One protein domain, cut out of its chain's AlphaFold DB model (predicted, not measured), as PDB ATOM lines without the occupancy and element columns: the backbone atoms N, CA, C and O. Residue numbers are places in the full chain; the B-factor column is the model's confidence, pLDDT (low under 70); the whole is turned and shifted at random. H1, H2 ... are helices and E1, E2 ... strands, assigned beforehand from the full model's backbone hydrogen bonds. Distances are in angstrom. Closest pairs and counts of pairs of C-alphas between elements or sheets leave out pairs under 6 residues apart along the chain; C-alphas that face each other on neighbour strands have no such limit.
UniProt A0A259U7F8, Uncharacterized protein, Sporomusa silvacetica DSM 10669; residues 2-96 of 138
ATOM      1  N   LYS A   2     139.589  96.684 166.049       79.19
ATOM      2  CA  LYS A   2     140.578  97.427 166.872       79.19
ATOM      3  C   LYS A   2     142.043  97.079 166.548       79.19
ATOM      4  O   LYS A   2     142.800  97.962 166.178       79.19
ATOM      5  N   ARG A   3     142.393  95.787 166.556       84.75
ATOM      6  CA  ARG A   3     143.757  95.307 166.251       84.75
ATOM      7  C   ARG A   3     144.247  95.698 164.849       84.75
ATOM      8  O   ARG A   3     145.362  96.162 164.692       84.75
ATOM      9  N   GLU A   4     143.381  95.589 163.840       85.50
ATOM     10  CA  GLU A   4     143.712  95.993 162.463       85.50
ATOM     11  C   GLU A   4     143.976  97.502 162.346       85.50
ATOM     12  O   GLU A   4     144.860  97.914 161.597       85.50
ATOM     13  N   LYS A   5     143.240  98.323 163.108       87.25
ATOM     14  CA  LYS A   5     143.481  99.767 163.181       87.25
ATOM     15  C   LYS A   5     144.854 100.062 163.784       87.25
ATOM     16  O   LYS A   5     145.608 100.831 163.206       87.25
ATOM     17  N   GLU A   6     145.191  99.427 164.903       89.19
ATOM     18  CA  GLU A   6     146.487  99.608 165.572       89.19
ATOM     19  C   GLU A   6     147.660  99.196 164.675       89.19
ATOM     20  O   GLU A   6     148.664  99.905 164.594       89.19
ATOM     21  N   ASP A   7     147.534  98.076 163.964       89.50
ATOM     22  CA  ASP A   7     148.559  97.617 163.024       89.50
ATOM     23  C   ASP A   7     148.703  98.576 161.833       89.50
ATOM     24  O   ASP A   7     149.818  98.836 161.369       89.50
ATOM     25  N   PHE A   8     147.594  99.155 161.361       91.19
ATOM     26  CA  PHE A   8     147.616 100.185 160.326       91.19
ATOM     27  C   PHE A   8     148.260 101.485 160.821       91.19
ATOM     28  O   PHE A   8     149.132 102.021 160.146       91.19
ATOM     29  N   GLU A   9     147.906 101.956 162.015       90.38
ATOM     30  CA  GLU A   9     148.504 103.147 162.630       90.38
ATOM     31  C   GLU A   9     150.016 102.980 162.832       90.38
ATOM     32  O   GLU A   9     150.780 103.904 162.556       90.38
ATOM     33  N   LYS A  10     150.481 101.791 163.239       90.94
ATOM     34  CA  LYS A  10     151.919 101.482 163.318       90.94
ATOM     35  C   LYS A  10     152.595 101.551 161.950       90.94
ATOM     36  O   LYS A  10     153.695 102.088 161.846       90.94
ATOM     37  N   ALA A  11     151.957 101.020 160.907       90.81
ATOM     38  CA  ALA A  11     152.483 101.093 159.546       90.81
ATOM     39  C   ALA A  11     152.542 102.542 159.031       90.81
ATOM     40  O   ALA A  11     153.542 102.928 158.431       90.81
ATOM     41  N   VAL A  12     151.518 103.352 159.324       92.00
ATOM     42  CA  VAL A  12     151.495 104.788 159.014       92.00
ATOM     43  C   VAL A  12     152.631 105.514 159.731       92.00
ATOM     44  O   VAL A  12     153.374 106.240 159.085       92.00
ATOM     45  N   ARG A  13     152.830 105.288 161.037       92.00
ATOM     46  CA  ARG A  13     153.924 105.929 161.792       92.00
ATOM     47  C   ARG A  13     155.292 105.648 161.173       92.00
ATOM     48  O   ARG A  13     156.052 106.580 160.954       92.00
ATOM     49  N   ARG A  14     155.554 104.389 160.808       91.56
ATOM     50  CA  ARG A  14     156.802 104.002 160.131       91.56
ATOM     51  C   ARG A  14     157.000 104.722 158.800       91.56
ATOM     52  O   ARG A  14     158.131 105.034 158.463       91.56
ATOM     53  N   LEU A  15     155.926 104.970 158.048       90.81
ATOM     54  CA  LEU A  15     155.992 105.725 156.794       90.81
ATOM     55  C   LEU A  15     156.292 107.212 157.041       90.81
ATOM     56  O   LEU A  15     157.082 107.800 156.314       90.81
ATOM     57  N   LEU A  16     155.686 107.818 158.068       90.31
ATOM     58  CA  LEU A  16     155.876 109.240 158.396       90.31
ATOM     59  C   LEU A  16     157.277 109.552 158.947       90.31
ATOM     60  O   LEU A  16     157.760 110.666 158.788       90.31
ATOM     61  N   GLU A  17     157.929 108.581 159.591       91.06
ATOM     62  CA  GLU A  17     159.314 108.706 160.073       91.06
ATOM     63  C   GLU A  17     160.350 108.668 158.935       91.06
ATOM     64  O   GLU A  17     161.506 109.046 159.136       91.06
ATOM     65  N   GLN A  18     159.961 108.223 157.736       89.94
ATOM     66  CA  GLN A  18     160.865 108.173 156.594       89.94
ATOM     67  C   GLN A  18     161.132 109.571 156.039       89.94
ATOM     68  O   GLN A  18     160.235 110.395 155.860       89.94
ATOM     69  N   THR A  19     162.401 109.804 155.719       90.06
ATOM     70  CA  THR A  19     162.856 111.004 155.023       90.06
ATOM     71  C   THR A  19     163.423 110.614 153.669       90.06
ATOM     72  O   THR A  19     164.046 109.563 153.514       90.06
ATOM     73  N   PHE A  20     163.186 111.467 152.684       90.81
ATOM     74  CA  PHE A  20     163.525 111.239 151.290       90.81
ATOM     75  C   PHE A  20     164.413 112.374 150.783       90.81
ATOM     76  O   PHE A  20     164.265 113.532 151.184       90.81
ATOM     77  N   ALA A  21     165.342 112.043 149.887       86.81
ATOM     78  CA  ALA A  21     166.228 113.029 149.272       86.81
ATOM     79  C   ALA A  21     165.512 113.845 148.180       86.81
ATOM     80  O   ALA A  21     165.859 114.999 147.940       86.81
ATOM     81  N   CYS A  22     164.491 113.267 147.540       89.25
ATOM     82  CA  CYS A  22     163.710 113.902 146.485       89.25
ATOM     83  C   CYS A  22     162.204 113.831 146.779       89.25
ATOM     84  O   CYS A  22     161.719 112.874 147.382       89.25
ATOM     85  N   GLN A  23     161.453 114.817 146.281       90.38
ATOM     86  CA  GLN A  23     159.989 114.829 146.319       90.38
ATOM     87  C   GLN A  23     159.393 113.583 145.655       90.38
ATOM     88  O   GLN A  23     158.490 112.958 146.201       90.38
ATOM     89  N   LYS A  24     159.927 113.198 144.492       91.06
ATOM     90  CA  LYS A  24     159.410 112.079 143.698       91.06
ATOM     91  C   LYS A  24     159.506 110.745 144.442       91.06
ATOM     92  O   LYS A  24     158.614 109.910 144.318       91.06
ATOM     93  N   ASP A  25     160.547 110.569 145.252       90.75
ATOM     94  CA  ASP A  25     160.714 109.369 146.074       90.75
ATOM     95  C   ASP A  25     159.650 109.318 147.178       90.75
ATOM     96  O   ASP A  25     159.055 108.267 147.418       90.75
ATOM     97  N   ALA A  26     159.343 110.466 147.797       89.50
ATOM     98  CA  ALA A  26     158.263 110.578 148.777       89.50
ATOM     99  C   ALA A  26     156.883 110.308 148.143       89.50
ATOM    100  O   ALA A  26     156.057 109.610 148.735       89.50
ATOM    101  N   GLU A  27     156.645 110.795 146.918       91.56
ATOM    102  CA  GLU A  27     155.422 110.520 146.142       91.56
ATOM    103  C   GLU A  27     155.267 109.030 145.844       91.56
ATOM    104  O   GLU A  27     154.201 108.453 146.066       91.56
ATOM    105  N   GLN A  28     156.339 108.384 145.383       92.88
ATOM    106  CA  GLN A  28     156.335 106.951 145.104       92.88
ATOM    107  C   GLN A  28     156.150 106.119 146.374       92.88
ATOM    108  O   GLN A  28     155.399 105.141 146.356       92.88
ATOM    109  N   ALA A  29     156.774 106.509 147.487       91.81
ATOM    110  CA  ALA A  29     156.592 105.844 148.770       91.81
ATOM    111  C   ALA A  29     155.130 105.919 149.235       91.81
ATOM    112  O   ALA A  29     154.531 104.885 149.541       91.81
ATOM    113  N   LEU A  30     154.512 107.105 149.184       92.19
ATOM    114  CA  LEU A  30     153.097 107.287 149.513       92.19
ATOM    115  C   LEU A  30     152.188 106.483 148.570       92.19
ATOM    116  O   LEU A  30     151.316 105.742 149.029       92.19
ATOM    117  N   ALA A  31     152.428 106.539 147.258       92.12
ATOM    118  CA  ALA A  31     151.659 105.781 146.271       92.12
ATOM    119  C   ALA A  31     151.767 104.262 146.491       92.12
ATOM    120  O   ALA A  31     150.757 103.553 146.492       92.12
ATOM    121  N   SER A  32     152.975 103.752 146.734       92.25
ATOM    122  CA  SER A  32     153.199 102.330 147.011       92.25
ATOM    123  C   SER A  32     152.493 101.883 148.294       92.25
ATOM    124  O   SER A  32     151.870 100.818 148.315       92.25
ATOM    125  N   PHE A  33     152.485 102.730 149.328       92.00
ATOM    126  CA  PHE A  33     151.744 102.483 150.559       92.00
ATOM    127  C   PHE A  33     150.236 102.386 150.301       92.00
ATOM    128  O   PHE A  33     149.583 101.471 150.813       92.00
ATOM    129  N   HIS A  34     149.671 103.266 149.470       90.75
ATOM    130  CA  HIS A  34     148.263 103.180 149.079       90.75
ATOM    131  C   HIS A  34     147.938 101.884 148.336       90.75
ATOM    132  O   HIS A  34     146.929 101.247 148.639       90.75
ATOM    133  N   VAL A  35     148.792 101.452 147.405       92.06
ATOM    134  CA  VAL A  35     148.579 100.202 146.655       92.06
ATOM    135  C   VAL A  35     148.620  98.990 147.586       92.06
ATOM    136  O   VAL A  35     147.710  98.158 147.545       92.06
ATOM    137  N   GLN A  36     149.620  98.908 148.468       90.12
ATOM    138  CA  GLN A  36     149.761  97.800 149.420       90.12
ATOM    139  C   GLN A  36     148.583  97.717 150.400       90.12
ATOM    140  O   GLN A  36     148.155  96.624 150.774       90.12
ATOM    141  N   ASN A  37     148.027  98.864 150.798       88.00
ATOM    142  CA  ASN A  37     146.938  98.933 151.770       88.00
ATOM    143  C   ASN A  37     145.544  99.095 151.137       88.00
ATOM    144  O   ASN A  37     144.565  99.205 151.870       88.00
ATOM    145  N   LYS A  38     145.412  99.026 149.805       86.44
ATOM    146  CA  LYS A  38     144.146  99.255 149.077       86.44
ATOM    147  C   LYS A  38     142.979  98.383 149.553       86.44
ATOM    148  O   LYS A  38     141.828  98.795 149.474       86.44
ATOM    149  N   LYS A  39     143.259  97.163 150.024       85.88
ATOM    150  CA  LYS A  39     142.242  96.203 150.497       85.88
ATOM    151  C   LYS A  39     141.931  96.315 151.997       85.88
ATOM    152  O   LYS A  39     141.066  95.587 152.477       85.88
ATOM    153  N   LYS A  40     142.650  97.159 152.745       89.62
ATOM    154  CA  LYS A  40     142.448  97.324 154.190       89.62
ATOM    155  C   LYS A  40     141.245  98.214 154.484       89.62
ATOM    156  O   LYS A  40     140.755  98.944 153.623       89.62
ATOM    157  N   LEU A  41     140.775  98.163 155.726       89.25
ATOM    158  CA  LEU A  41     139.625  98.953 156.175       89.25
ATOM    159  C   LEU A  41     139.948 100.435 156.406       89.25
ATOM    160  O   LEU A  41     139.034 101.248 156.522       89.25
ATOM    161  N   TRP A  42     141.232 100.782 156.472       89.31
ATOM    162  CA  TRP A  42     141.725 102.122 156.768       89.31
ATOM    163  C   TRP A  42     142.614 102.630 155.635       89.31
ATOM    164  O   TRP A  42     143.338 101.855 155.007       89.31
ATOM    165  N   ALA A  43     142.562 103.935 155.400       89.88
ATOM    166  CA  ALA A  43     143.343 104.648 154.407       89.88
ATOM    167  C   ALA A  43     144.022 105.861 155.055       89.88
ATOM    168  O   ALA A  43     143.447 106.528 155.913       89.88
ATOM    169  N   LEU A  44     145.257 106.136 154.644       91.44
ATOM    170  CA  LEU A  44     145.990 107.332 155.044       91.44
ATOM    171  C   LEU A  44     145.655 108.453 154.060       91.44
ATOM    172  O   LEU A  44     145.763 108.234 152.862       91.44
ATOM    173  N   LYS A  45     145.298 109.641 154.535       89.88
ATOM    174  CA  LYS A  45     145.407 110.872 153.751       89.88
ATOM    175  C   LYS A  45     146.721 111.530 154.127       89.88
ATOM    176  O   LYS A  45     146.960 111.781 155.307       89.88
ATOM    177  N   GLY A  46     147.583 111.750 153.146       87.19
ATOM    178  CA  GLY A  46     148.875 112.367 153.382       87.19
ATOM    179  C   GLY A  46     149.277 113.306 152.264       87.19
ATOM    180  O   GLY A  46     148.921 113.104 151.102       87.19
ATOM    181  N   SER A  47     150.049 114.308 152.651       89.06
ATOM    182  CA  SER A  47     150.650 115.317 151.792       89.06
ATOM    183  C   SER A  47     152.167 115.263 151.936       89.06
ATOM    184  O   SER A  47     152.710 114.684 152.881       89.06
ATOM    185  N   ILE A  48     152.871 115.836 150.970       92.25
ATOM    186  CA  ILE A  48     154.332 115.821 150.934       92.25
ATOM    187  C   ILE A  48     154.831 117.200 151.310       92.25
ATOM    188  O   ILE A  48     154.410 118.194 150.725       92.25
ATOM    189  N   ASN A  49     155.740 117.246 152.278       90.12
ATOM    190  CA  ASN A  49     156.364 118.475 152.737       90.12
ATOM    191  C   ASN A  49     157.880 118.392 152.610       90.12
ATOM    192  O   ASN A  49     158.483 117.319 152.677       90.12
ATOM    193  N   SER A  50     158.500 119.560 152.477       89.44
ATOM    194  CA  SER A  50     159.948 119.725 152.484       89.44
ATOM    195  C   SER A  50     160.392 120.484 153.726       89.44
ATOM    196  O   SER A  50     159.793 121.502 154.080       89.44
ATOM    197  N   THR A  51     161.487 120.043 154.334       87.06
ATOM    198  CA  THR A  51     162.192 120.778 155.383       87.06
ATOM    199  C   THR A  51     163.556 121.195 154.857       87.06
ATOM    200  O   THR A  51     164.341 120.366 154.396       87.06
ATOM    201  N   THR A  52     163.853 122.487 154.954       85.94
ATOM    202  CA  THR A  52     165.147 123.045 154.558       85.94
ATOM    203  C   THR A  52     166.027 123.204 155.789       85.94
ATOM    204  O   THR A  52     165.675 123.925 156.722       85.94
ATOM    205  N   GLN A  53     167.182 122.545 155.795       81.44
ATOM    206  CA  GLN A  53     168.178 122.661 156.856       81.44
ATOM    207  C   GLN A  53     169.413 123.392 156.335       81.44
ATOM    208  O   GLN A  53     170.047 122.975 155.364       81.44
ATOM    209  N   VAL A  54     169.764 124.491 157.001       81.50
ATOM    210  CA  VAL A  54     170.979 125.259 156.714       81.50
ATOM    211  C   VAL A  54     172.115 124.691 157.558       81.50
ATOM    212  O   VAL A  54     172.073 124.738 158.786       81.50
ATOM    213  N   LEU A  55     173.131 124.141 156.897       79.88
ATOM    214  CA  LEU A  55     174.340 123.641 157.538       79.88
ATOM    215  C   LEU A  55     175.396 124.745 157.527       79.88
ATOM    216  O   LEU A  55     175.759 125.270 156.473       79.88
ATOM    217  N   TYR A  56     175.893 125.089 158.709       81.38
ATOM    218  CA  TYR A  56     176.967 126.064 158.883       81.38
ATOM    219  C   TYR A  56     178.332 125.380 158.866       81.38
ATOM    220  O   TYR A  56     178.463 124.218 159.269       81.38
ATOM    221  N   LYS A  57     179.361 126.115 158.435       76.94
ATOM    222  CA  LYS A  57     180.736 125.604 158.425       76.94
ATOM    223  C   LYS A  57     181.176 125.195 159.831       76.94
ATOM    224  O   LYS A  57     180.972 125.929 160.798       76.94
ATOM    225  N   ARG A  58     181.813 124.026 159.940       70.81
ATOM    226  CA  ARG A  58     182.382 123.519 161.199       70.81
ATOM    227  C   ARG A  58     183.717 124.218 161.499       70.81
ATOM    228  O   ARG A  58     184.565 124.307 160.619       70.81
ATOM    229  N   GLY A  59     183.918 124.670 162.741       74.62
ATOM    230  CA  GLY A  59     185.174 125.275 163.214       74.62
ATOM    231  C   GLY A  59     184.973 126.516 164.092       74.62
ATOM    232  O   GLY A  59     183.871 127.057 164.180       74.62
ATOM    233  N   ARG A  60     186.043 126.978 164.761       65.50
ATOM    234  CA  ARG A  60     185.996 128.204 165.576       65.50
ATOM    235  C   ARG A  60     185.955 129.424 164.656       65.50
ATOM    236  O   ARG A  60     186.931 129.741 163.983       65.50
ATOM    237  N   ARG A  61     184.815 130.112 164.652       68.06
ATOM    238  CA  ARG A  61     184.619 131.384 163.947       68.06
ATOM    239  C   ARG A  61     185.525 132.490 164.545       68.06
ATOM    240  O   ARG A  61     185.651 132.561 165.770       68.06
ATOM    241  N   PRO A  62     186.058 133.419 163.728       71.94
ATOM    242  CA  PRO A  62     186.604 134.694 164.204       71.94
ATOM    243  C   PRO A  62     185.514 135.565 164.855       71.94
ATOM    244  O   PRO A  62     184.414 135.686 164.314       71.94
ATOM    245  N   ALA A  63     185.804 136.214 165.988       70.62
ATOM    246  CA  ALA A  63     184.803 136.915 166.811       70.62
ATOM    247  C   ALA A  63     183.896 137.901 166.031       70.62
ATOM    248  O   ALA A  63     182.708 137.993 166.337       70.62
ATOM    249  N   ASN A  64     184.390 138.516 164.949       74.81
ATOM    250  CA  ASN A  64     183.692 139.562 164.185       74.81
ATOM    251  C   ASN A  64     183.095 139.151 162.819       74.81
ATOM    252  O   ASN A  64     182.706 140.031 162.059       74.81
ATOM    253  N   GLN A  65     182.994 137.864 162.464       71.31
ATOM    254  CA  GLN A  65     182.478 137.469 161.134       71.31
ATOM    255  C   GLN A  65     181.161 136.693 161.184       71.31
ATOM    256  O   GLN A  65     181.172 135.631 161.794       71.31
ATOM    257  N   PRO A  66     180.066 137.117 160.514       72.50
ATOM    258  CA  PRO A  66     178.783 136.402 160.527       72.50
ATOM    259  C   PRO A  66     178.942 134.911 160.175       72.50
ATOM    260  O   PRO A  66     179.858 134.554 159.430       72.50
ATOM    261  N   PRO A  67     178.099 134.021 160.738       71.56
ATOM    262  CA  PRO A  67     178.210 132.587 160.490       71.56
ATOM    263  C   PRO A  67     178.133 132.297 158.986       71.56
ATOM    264  O   PRO A  67     177.177 132.688 158.318       71.56
ATOM    265  N   GLN A  68     179.152 131.619 158.450       76.06
ATOM    266  CA  GLN A  68     179.166 131.213 157.048       76.06
ATOM    267  C   GLN A  68     178.307 129.964 156.863       76.06
ATOM    268  O   GLN A  68     178.577 128.911 157.453       76.06
ATOM    269  N   VAL A  69     177.285 130.090 156.020       78.00
ATOM    270  CA  VAL A  69     176.525 128.951 155.505       78.00
ATOM    271  C   VAL A  69     177.454 128.119 154.626       78.00
ATOM    272  O   VAL A  69     178.143 128.660 153.763       78.00
ATOM    273  N   ASP A  70     177.500 126.816 154.877       77.94
ATOM    274  CA  ASP A  70     178.287 125.872 154.087       77.94
ATOM    275  C   ASP A  70     177.426 125.302 152.961       77.94
ATOM    276  O   ASP A  70     177.764 125.420 151.785       77.94
ATOM    277  N   ARG A  71     176.275 124.710 153.317       79.88
ATOM    278  CA  ARG A  71     175.332 124.099 152.370       79.88
ATOM    279  C   ARG A  71     173.902 124.153 152.896       79.88
ATOM    280  O   ARG A  71     173.667 124.092 154.100       79.88
ATOM    281  N   THR A  72     172.949 124.183 151.975       81.50
ATOM    282  CA  THR A  72     171.525 124.015 152.272       81.50
ATOM    283  C   THR A  72     171.111 122.613 151.855       81.50
ATOM    284  O   THR A  72     171.318 122.237 150.703       81.50
ATOM    285  N   ASN A  73     170.552 121.835 152.779       84.12
ATOM    286  CA  ASN A  73     170.028 120.504 152.496       84.12
ATOM    287  C   ASN A  73     168.497 120.534 152.549       84.12
ATOM    288  O   ASN A  73     167.926 121.099 153.482       84.12
ATOM    289  N   ILE A  74     167.840 119.945 151.552       86.81
ATOM    290  CA  ILE A  74     166.380 119.853 151.484       86.81
ATOM    291  C   ILE A  74     166.015 118.387 151.668       86.81
ATOM    292  O   ILE A  74     166.435 117.541 150.882       86.81
ATOM    293  N   THR A  75     165.233 118.092 152.700       89.50
ATOM    294  CA  THR A  75     164.707 116.749 152.947       89.50
ATOM    295  C   THR A  75     163.197 116.744 152.803       89.50
ATOM    296  O   THR A  75     162.498 117.649 153.263       89.50
ATOM    297  N   TRP A  76     162.684 115.711 152.152       90.94
ATOM    298  CA  TRP A  76     161.262 115.519 151.916       90.94
ATOM    299  C   TRP A  76     160.714 114.502 152.908       90.94
ATOM    300  O   TRP A  76     161.375 113.515 153.225       90.94
ATOM    301  N   HIS A  77     159.517 114.743 153.416       91.69
ATOM    302  CA  HIS A  77     158.842 113.848 154.347       91.69
ATOM    303  C   HIS A  77     157.344 113.824 154.056       91.69
ATOM    304  O   HIS A  77     156.770 114.773 153.514       91.69
ATOM    305  N   ILE A  78     156.711 112.717 154.423       92.00
ATOM    306  CA  ILE A  78     155.267 112.558 154.303       92.00
ATOM    307  C   ILE A  78     154.634 113.107 155.582       92.00
ATOM    308  O   ILE A  78     155.050 112.766 156.689       92.00
ATOM    309  N   LYS A  79     153.612 113.947 155.440       90.88
ATOM    310  CA  LYS A  79     152.773 114.420 156.541       90.88
ATOM    311  C   LYS A  79     151.427 113.713 156.480       90.88
ATOM    312  O   LYS A  79     150.830 113.589 155.418       90.88
ATOM    313  N   SER A  80     150.942 113.264 157.631       90.38
ATOM    314  CA  SER A  80     149.588 112.727 157.748       90.38
ATOM    315  C   SER A  80     148.585 113.868 157.870       90.38
ATOM    316  O   SER A  80     148.639 114.631 158.833       90.38
ATOM    317  N   ASP A  81     147.625 113.909 156.955       88.19
ATOM    318  CA  ASP A  81     146.446 114.780 157.010       88.19
ATOM    319  C   ASP A  81     145.261 114.089 157.706       88.19
ATOM    320  O   ASP A  81     144.290 114.735 158.089       88.19
ATOM    321  N   GLY A  82     145.350 112.774 157.921       87.12
ATOM    322  CA  GLY A  82     144.387 112.010 158.707       87.12
ATOM    323  C   GLY A  82     144.349 110.539 158.315       87.12
ATOM    324  O   GLY A  82     144.854 110.140 157.268       87.12
ATOM    325  N   ILE A  83     143.727 109.719 159.159       88.81
ATOM    326  CA  ILE A  83     143.408 108.326 158.833       88.81
ATOM    327  C   ILE A  83     141.896 108.213 158.712       88.81
ATOM    328  O   ILE A  83     141.164 108.537 159.647       88.81
ATOM    329  N   GLU A  84     141.439 107.715 157.572       89.94
ATOM    330  CA  GLU A  84     140.025 107.557 157.267       89.94
ATOM    331  C   GLU A  84     139.661 106.097 157.033       89.94
ATOM    332  O   GLU A  84     140.501 105.239 156.765       89.94
ATOM    333  N   GLN A  85     138.372 105.811 157.157       88.50
ATOM    334  CA  GLN A  85     137.823 104.500 156.868       88.50
ATOM    335  C   GLN A  85     137.509 104.356 155.383       88.50
ATOM    336  O   GLN A  85     136.837 105.200 154.792       88.50
ATOM    337  N   HIS A  86     137.920 103.235 154.797       89.69
ATOM    338  CA  HIS A  86     137.559 102.887 153.431       89.69
ATOM    339  C   HIS A  86     136.172 102.233 153.422       89.69
ATOM    340  O   HIS A  86     136.043 101.009 153.525       89.69
ATOM    341  N   GLN A  87     135.127 103.057 153.304       88.12
ATOM    342  CA  GLN A  87     133.726 102.634 153.450       88.12
ATOM    343  C   GLN A  87     133.353 101.438 152.563       88.12
ATOM    344  O   GLN A  87     132.692 100.511 153.026       88.12
ATOM    345  N   GLU A  88     133.848 101.379 151.324       89.88
ATOM    346  CA  GLU A  88     133.591 100.241 150.428       89.88
ATOM    347  C   GLU A  88     134.170  98.917 150.947       89.88
ATOM    348  O   GLU A  88     133.514  97.874 150.876       89.88
ATOM    349  N   ASN A  89     135.383  98.941 151.512       89.62
ATOM    350  CA  ASN A  89     136.029  97.744 152.047       89.62
ATOM    351  C   ASN A  89     135.326  97.285 153.324       89.62
ATOM    352  O   ASN A  89     135.150  96.082 153.526       89.62
ATOM    353  N   ILE A  90     134.864  98.233 154.148       89.62
ATOM    354  CA  ILE A  90     134.029  97.941 155.316       89.62
ATOM    355  C   ILE A  90     132.727  97.289 154.868       89.62
ATOM    356  O   ILE A  90     132.426  96.191 155.323       89.62
ATOM    357  N   ALA A  91     131.993  97.890 153.931       90.25
ATOM    358  CA  ALA A  91     130.740  97.334 153.431       90.25
ATOM    359  C   ALA A  91     130.930  95.923 152.857       90.25
ATOM    360  O   ALA A  91     130.163  95.012 153.173       90.25
ATOM    361  N   LYS A  92     131.988  95.705 152.067       90.56
ATOM    362  CA  LYS A  92     132.324  94.387 151.518       90.56
ATOM    363  C   LYS A  92     132.624  93.371 152.618       90.56
ATOM    364  O   LYS A  92     132.104  92.257 152.570       90.56
ATOM    365  N   LYS A  93     133.438  93.740 153.610       89.25
ATOM    366  CA  LYS A  93     133.787  92.848 154.719       89.25
ATOM    367  C   LYS A  93     132.572  92.533 155.588       89.25
ATOM    368  O   LYS A  93     132.381  91.380 155.957       89.25
ATOM    369  N   THR A  94     131.732  93.528 155.856       88.88
ATOM    370  CA  THR A  94     130.474  93.373 156.588       88.88
ATOM    371  C   THR A  94     129.535  92.419 155.861       88.88
ATOM    372  O   THR A  94     129.066  91.469 156.477       88.88
ATOM    373  N   ARG A  95     129.338  92.585 154.545       90.31
ATOM    374  CA  ARG A  95     128.544  91.643 153.736       90.31
ATOM    375  C   ARG A  95     129.076  90.220 153.853       90.31
ATOM    376  O   ARG A  95     128.298  89.317 154.118       90.31
ATOM    377  N   GLN A  96     130.388  90.023 153.724       88.25
ATOM    378  CA  GLN A  96     130.999  88.697 153.865       88.25
ATOM    379  C   GLN A  96     130.771  88.081 155.249       88.25
ATOM    380  O   GLN A  96     130.490  86.895 155.336       88.25
TER     381      GLN A  96
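Overview. This is residues 2 to 96 of the 138 residues of an uncharacterized protein of Sporomusa silvacetica DSM 10669 (UniProt A0A259U7F8). A long, narrow hairpin of two antiparallel strands, E1 and E2, runs along the longest axis, and two helices, H1 and H2, lie side by side but loosely over the half of it that holds the first residues of E1 and the last of E2. At the far end of the hairpin residues 59 to 66 of the long loop stick out, and a short helix, H3, lies at the opposite end of the long axis. The printed part has 95 residues, with three named helices and two named strands in the order H1, H2, E1, E2, H3; the sheet has the order E1, E2, and the class is mixed, helices and strands. The whole is extended, with a radius of gyration of the C-alphas of 20.1 A, and its C-alphas span 74 by 25 by 16 A, a rod.

Arrangement. E1, residues 42 to 56, and E2, residues 69 to 85, form an antiparallel hairpin, with 167 degrees between their directions. N 43 and O 84, 2.8 A apart, and N 55 and O 71, also 2.8 A apart, are within hydrogen-bond range. H2, residues 23 to 37, comes closest to E1 at the C-alphas of Ala 26 and Ile 48, 6.9 A apart, and to E2 at those of Gln 23 and Trp 76, 5.8 A apart. H1, residues 2 to 16, comes closest to E2 at the C-alphas of Leu 16 and Ile 78, 5.3 A apart. H1 and H2 are close but not clearly touching, their closest C-alphas, of Leu 15 and Leu 30, being 8.0 A apart; they run opposite ways at a shallow tilt of 15 degrees. Between these helices, residues 19 to 20 pair with residues 76 to 77 of E2, antiparallel. H3, residues 87 to 96, is apart from H1, H2 and E1. In H1, H2 and H3 every O i to N i+4 pair is within hydrogen-bond range.

Along the chain. E1 measures 42.7 A from first to last C-alpha, beginning at C-alpha 42 at (141.725, 102.122, 156.768), and E2 measures 45.8 A. H1 begins at C-alpha 2 at (140.578, 97.427, 166.872) and is 21.1 A long; H2 is 21.3 A long. H3, 14.2 A long, ends at C-alpha 96 at (130.999, 88.697, 153.865).

Size, cuts and confidence. The two C-alphas farthest apart, those of Asn 64 and Gln 96, are 74.0 A apart. The printed part has no cut. The link from E1 to E2, 12 residues, is long; those from H2 to E1 and from E2 to H3 are tight, and that from H1 to H2 is short. The mean pLDDT of the printed part is 86.6, and residues 60 to 61 are under 70.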